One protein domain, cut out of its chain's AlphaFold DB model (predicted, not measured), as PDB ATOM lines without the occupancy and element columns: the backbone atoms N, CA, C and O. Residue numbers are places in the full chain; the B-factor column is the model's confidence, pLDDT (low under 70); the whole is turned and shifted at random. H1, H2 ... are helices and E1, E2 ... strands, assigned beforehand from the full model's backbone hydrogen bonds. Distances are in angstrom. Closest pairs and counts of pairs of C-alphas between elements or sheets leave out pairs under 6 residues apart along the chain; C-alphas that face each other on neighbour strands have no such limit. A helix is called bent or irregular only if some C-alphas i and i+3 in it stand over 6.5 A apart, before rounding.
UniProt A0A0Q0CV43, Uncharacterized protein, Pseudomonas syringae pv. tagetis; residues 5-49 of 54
ATOM      1  N   ILE A   5     101.240  46.530 115.547       92.62
ATOM      2  CA  ILE A   5     101.643  46.772 114.157       92.62
ATOM      3  C   ILE A   5     102.190  48.194 114.032       92.62
ATOM      4  O   ILE A   5     103.292  48.396 113.544       92.62
ATOM      5  N   LEU A   6     101.476  49.191 114.551       88.75
ATOM      6  CA  LEU A   6     101.924  50.587 114.483       88.75
ATOM      7  C   LEU A   6     103.280  50.782 115.185       88.75
ATOM      8  O   LEU A   6     104.165  51.462 114.665       88.75
ATOM      9  N   ALA A   7     103.478  50.126 116.330       86.44
ATOM     10  CA  ALA A   7     104.740  50.175 117.059       86.44
ATOM     11  C   ALA A   7     105.913  49.521 116.307       86.44
ATOM     12  O   ALA A   7     107.037  50.011 116.419       86.44
ATOM     13  N   SER A   8     105.671  48.464 115.521       88.31
ATOM     14  CA  SER A   8     106.730  47.796 114.752       88.31
ATOM     15  C   SER A   8     107.265  48.662 113.601       88.31
ATOM     16  O   SER A   8     108.440  48.551 113.242       88.31
ATOM     17  N   PHE A   9     106.442  49.574 113.068       89.75
ATOM     18  CA  PHE A   9     106.843  50.531 112.030       89.75
ATOM     19  C   PHE A   9     107.363  51.864 112.580       89.75
ATOM     20  O   PHE A   9     108.206  52.494 111.940       89.75
ATOM     21  N   ALA A  10     106.906  52.289 113.762       86.62
ATOM     22  CA  ALA A  10     107.196  53.614 114.316       86.62
ATOM     23  C   ALA A  10     108.698  53.944 114.369       86.62
ATOM     24  O   ALA A  10     109.096  55.044 113.995       86.62
ATOM     25  N   ALA A  11     109.540  52.985 114.767       83.12
ATOM     26  CA  ALA A  11     110.989  53.184 114.870       83.12
ATOM     27  C   ALA A  11     111.706  53.344 113.513       83.12
ATOM     28  O   ALA A  11     112.832  53.836 113.483       83.12
ATOM     29  N   LYS A  12     111.082  52.902 112.412       86.38
ATOM     30  CA  LYS A  12     111.631  52.996 111.050       86.38
ATOM     31  C   LYS A  12     111.112  54.221 110.300       86.38
ATOM     32  O   LYS A  12     111.839  54.775 109.486       86.38
ATOM     33  N   LEU A  13     109.856  54.600 110.543       88.69
ATOM     34  CA  LEU A  13     109.156  55.622 109.765       88.69
ATOM     35  C   LEU A  13     109.285  57.028 110.362       88.69
ATOM     36  O   LEU A  13     109.335  58.007 109.623       88.69
ATOM     37  N   LEU A  14     109.300  57.148 111.692       86.62
ATOM     38  CA  LEU A  14     109.318  58.454 112.344       86.62
ATOM     39  C   LEU A  14     110.745  59.016 112.412       86.62
ATOM     40  O   LEU A  14     111.686  58.271 112.690       86.62
ATOM     41  N   PRO A  15     110.917  60.344 112.274       85.00
ATOM     42  CA  PRO A  15     112.227  60.989 112.394       85.00
ATOM     43  C   PRO A  15     112.761  60.985 113.839       85.00
ATOM     44  O   PRO A  15     113.893  61.391 114.095       85.00
ATOM     45  N   TYR A  16     111.954  60.533 114.804       80.06
ATOM     46  CA  TYR A  16     112.295  60.514 116.218       80.06
ATOM     47  C   TYR A  16     112.823  59.145 116.648       80.06
ATOM     48  O   TYR A  16     112.139  58.129 116.543       80.06
ATOM     49  N   ARG A  17     114.037  59.134 117.207       78.69
ATOM     50  CA  ARG A  17     114.664  57.933 117.778       78.69
ATOM     51  C   ARG A  17     114.368  57.801 119.276       78.69
ATOM     52  O   ARG A  17     114.004  58.767 119.950       78.69
ATOM     53  N   GLY A  18     114.563  56.593 119.805       79.88
ATOM     54  CA  GLY A  18     114.355  56.291 121.225       79.88
ATOM     55  C   GLY A  18     112.892  56.000 121.552       79.88
ATOM     56  O   GLY A  18     112.264  56.722 122.329       79.88
ATOM     57  N   LEU A  19     112.346  54.939 120.948       79.50
ATOM     58  CA  LEU A  19     111.017  54.428 121.278       79.50
ATOM     59  C   LEU A  19     110.943  54.145 122.789       79.50
ATOM     60  O   LEU A  19     111.855  53.555 123.360       79.50
ATOM     61  N   GLY A  20     109.887  54.620 123.448       81.25
ATOM     62  CA  GLY A  20     109.706  54.472 124.897       81.25
ATOM     63  C   GLY A  20     110.417  55.519 125.767       81.25
ATOM     64  O   GLY A  20     109.995  55.723 126.900       81.25
ATOM     65  N   SER A  21     111.414  56.259 125.262       90.56
ATOM     66  CA  SER A  21     112.078  57.320 126.049       90.56
ATOM     67  C   SER A  21     111.437  58.702 125.898       90.56
ATOM     68  O   SER A  21     111.720  59.604 126.684       90.56
ATOM     69  N   GLY A  22     110.573  58.885 124.892       89.75
ATOM     70  CA  GLY A  22     109.965  60.177 124.560       89.75
ATOM     71  C   GLY A  22     109.202  60.820 125.719       89.75
ATOM     72  O   GLY A  22     109.378  62.008 125.966       89.75
ATOM     73  N   LEU A  23     108.434  60.032 126.480       91.75
ATOM     74  CA  LEU A  23     107.669  60.533 127.625       91.75
ATOM     75  C   LEU A  23     108.578  61.090 128.727       91.75
ATOM     76  O   LEU A  23     108.388  62.209 129.189       91.75
ATOM     77  N   LEU A  24     109.612  60.332 129.102       93.31
ATOM     78  CA  LEU A  24     110.590  60.766 130.101       93.31
ATOM     79  C   LEU A  24     111.346  62.018 129.643       93.31
ATOM     80  O   LEU A  24     111.609  62.905 130.450       93.31
ATOM     81  N   ARG A  25     111.682  62.117 128.350       94.19
ATOM     82  CA  ARG A  25     112.314  63.320 127.788       94.19
ATOM     83  C   ARG A  25     111.386  64.531 127.842       94.19
ATOM     84  O   ARG A  25     111.851  65.607 128.199       94.19
ATOM     85  N   ALA A  26     110.099  64.354 127.542       94.00
ATOM     86  CA  ALA A  26     109.108  65.423 127.627       94.00
ATOM     87  C   ALA A  26     108.949  65.933 129.067       94.00
ATOM     88  O   ALA A  26     109.062  67.132 129.292       94.00
ATOM     89  N   LEU A  27     108.801  65.030 130.044       94.56
ATOM     90  CA  LEU A  27     108.686  65.391 131.464       94.56
ATOM     91  C   LEU A  27     109.933  66.109 132.000       94.56
ATOM     92  O   LEU A  27     109.821  67.006 132.825       94.56
ATOM     93  N   ARG A  28     111.129  65.742 131.523       94.94
ATOM     94  CA  ARG A  28     112.375  66.438 131.888       94.94
ATOM     95  C   ARG A  28     112.463  67.833 131.280       94.94
ATOM     96  O   ARG A  28     112.889  68.757 131.958       94.94
ATOM     97  N   ALA A  29     112.110  67.968 130.002       94.06
ATOM     98  CA  ALA A  29     112.170  69.246 129.300       94.06
ATOM     99  C   ALA A  29     111.084  70.217 129.781       94.06
ATOM    100  O   ALA A  29     111.279  71.426 129.740       94.06
ATOM    101  N   TRP A  30     109.947  69.683 130.223       95.00
ATOM    102  CA  TRP A  30     108.779  70.466 130.587       95.00
ATOM    103  C   TRP A  30     108.073  69.841 131.800       95.00
ATOM    104  O   TRP A  30     107.089  69.111 131.659       95.00
ATOM    105  N   PRO A  31     108.574  70.112 133.017       93.75
ATOM    106  CA  PRO A  31     108.080  69.469 134.239       93.75
ATOM    107  C   PRO A  31     106.609  69.755 134.559       93.75
ATOM    108  O   PRO A  31     105.992  69.020 135.319       93.75
ATOM    109  N   GLN A  32     106.054  70.819 133.980       94.50
ATOM    110  CA  GLN A  32     104.671  71.252 134.181       94.50
ATOM    111  C   GLN A  32     103.682  70.625 133.180       94.50
ATOM    112  O   GLN A  32     102.532  71.048 133.132       94.50
ATOM    113  N   ILE A  33     104.102  69.667 132.339       96.25
ATOM    114  CA  ILE A  33     103.158  68.949 131.465       96.25
ATOM    115  C   ILE A  33     102.176  68.158 132.324       96.25
ATOM    116  O   ILE A  33     102.582  67.327 133.136       96.25
ATOM    117  N   GLU A  34     100.885  68.337 132.065       96.38
ATOM    118  CA  GLU A  34      99.839  67.518 132.668       96.38
ATOM    119  C   GLU A  34      99.460  66.372 131.729       96.38
ATOM    120  O   GLU A  34      99.243  66.567 130.530       96.38
ATOM    121  N   LEU A  35      99.358  65.161 132.279       96.31
ATOM    122  CA  LEU A  35      98.933  63.962 131.560       96.31
ATOM    123  C   LEU A  35      97.661  63.432 132.215       96.31
ATOM    124  O   LEU A  35      97.678  63.075 133.393       96.31
ATOM    125  N   VAL A  36      96.567  63.368 131.459       97.31
ATOM    126  CA  VAL A  36      95.250  62.962 131.968       97.31
ATOM    127  C   VAL A  36      94.764  61.730 131.209       97.31
ATOM    128  O   VAL A  36      94.613  61.775 129.987       97.31
ATOM    129  N   ASP A  37      94.508  60.643 131.941       96.19
ATOM    130  CA  ASP A  37      93.904  59.396 131.448       96.19
ATOM    131  C   ASP A  37      92.412  59.363 131.818       96.19
ATOM    132  O   ASP A  37      92.038  58.924 132.907       96.19
ATOM    133  N   ASP A  38      91.554  59.866 130.928       96.94
ATOM    134  CA  ASP A  38      90.101  59.778 131.073       96.94
ATOM    135  C   ASP A  38      89.591  58.472 130.451       96.94
ATOM    136  O   ASP A  38      89.316  58.365 129.254       96.94
ATOM    137  N   ARG A  39      89.456  57.452 131.297       95.69
ATOM    138  CA  ARG A  39      89.024  56.115 130.873       95.69
ATOM    139  C   ARG A  39      87.544  56.039 130.542       95.69
ATOM    140  O   ARG A  39      87.176  55.272 129.657       95.69
ATOM    141  N   ALA A  40      86.713  56.817 131.236       96.81
ATOM    142  CA  ALA A  40      85.277  56.841 130.985       96.81
ATOM    143  C   ALA A  40      84.988  57.454 129.606       96.81
ATOM    144  O   ALA A  40      84.190  56.908 128.847       96.81
ATOM    145  N   GLY A  41      85.704  58.527 129.253       96.31
ATOM    146  CA  GLY A  41      85.651  59.154 127.933       96.31
ATOM    147  C   GLY A  41      86.509  58.481 126.852       96.31
ATOM    148  O   GLY A  41      86.480  58.927 125.707       96.31
ATOM    149  N   ASN A  42      87.280  57.430 127.180       95.38
ATOM    150  CA  ASN A  42      88.276  56.803 126.293       95.38
ATOM    151  C   ASN A  42      89.234  57.838 125.657       95.38
ATOM    152  O   ASN A  42      89.556  57.775 124.465       95.38
ATOM    153  N   LEU A  43      89.681  58.807 126.460       96.50
ATOM    154  CA  LEU A  43      90.465  59.957 126.031       96.50
ATOM    155  C   LEU A  43      91.749  60.085 126.855       96.50
ATOM    156  O   LEU A  43      91.735  60.113 128.080       96.50
ATOM    157  N   PHE A  44      92.870  60.261 126.159       96.06
ATOM    158  CA  PHE A  44      94.130  60.658 126.774       96.06
ATOM    159  C   PHE A  44      94.471  62.092 126.365       96.06
ATOM    160  O   PHE A  44      94.435  62.416 125.175       96.06
ATOM    161  N   LYS A  45      94.824  62.942 127.334       96.81
ATOM    162  CA  LYS A  45      95.242  64.334 127.101       96.81
ATOM    163  C   LYS A  45      96.664  64.553 127.607       96.81
ATOM    164  O   LYS A  45      97.006  64.115 128.701       96.81
ATOM    165  N   ALA A  46      97.451  65.292 126.831       96.75
ATOM    166  CA  ALA A  46      98.710  65.884 127.263       96.75
ATOM    167  C   ALA A  46      98.589  67.406 127.128       96.75
ATOM    168  O   ALA A  46      98.410  67.912 126.019       96.75
ATOM    169  N   ILE A  47      98.635  68.124 128.246       96.44
ATOM    170  CA  ILE A  47      98.467  69.578 128.299       96.44
ATOM    171  C   ILE A  47      99.844  70.186 128.551       96.44
ATOM    172  O   ILE A  47     100.461  69.949 129.586       96.44
ATOM    173  N   VAL A  48     100.340  70.952 127.580       95.31
ATOM    174  CA  VAL A  48     101.634  71.635 127.669       95.31
ATOM    175  C   VAL A  48     101.371  73.116 127.896       95.31
ATOM    176  O   VAL A  48     100.934  73.825 126.987       95.31
ATOM    177  N   VAL A  49     101.616  73.586 129.117       92.56
ATOM    178  CA  VAL A  49     101.456  75.002 129.460       92.56
ATOM    179  C   VAL A  49     102.559  75.804 128.775       92.56
ATOM    180  O   VAL A  49     103.740  75.481 128.902       92.56
TER     181      VAL A  49
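This is residues 5 to 49 of the 54 residues of an uncharacterized protein of Pseudomonas syringae pv. tagetis (UniProt A0A0Q0CV43). A flat, open U: helix H1 makes one arm, the hairpin of strands E1 and E2 the other, and H2 with its links joins them at the base. The 45 printed residues hold two named helices, then two named strands in an antiparallel sheet, E1 - E2; the class is mixed. The whole is loose, radius of gyration of the C-alphas 13.0 A, spanning 30 by 28 by 13 A.

H1, residues 5 to 13, is apart from H2, residues 22 to 29, and from the hairpin of E1, residues 34 to 38, and E2, residues 43 to 47. H2 and E2 are apart. E1 and E2 are antiparallel at 169 degrees; N 36 and O 45 are 2.9 A apart, within hydrogen-bond range. Every O i to N i+4 pair is within range in H2, 3 of 5 in H1.

H1 begins at C-alpha 5 (101.643, 46.772, 114.157) and measures 12.4 A; it is only just irregular, C-alphas 8 and 11 being 6.9 A apart. H2 measures 10.5 A, E1 12.5 A and E2 12.7 A, ending at C-alpha 47 (98.467, 69.578, 128.299).

The farthest C-alphas, of Lys 12 and Ala 40, are 33.3 A apart. The printed part has no cut, no link is long, and no printed residue is under 70 in pLDDT.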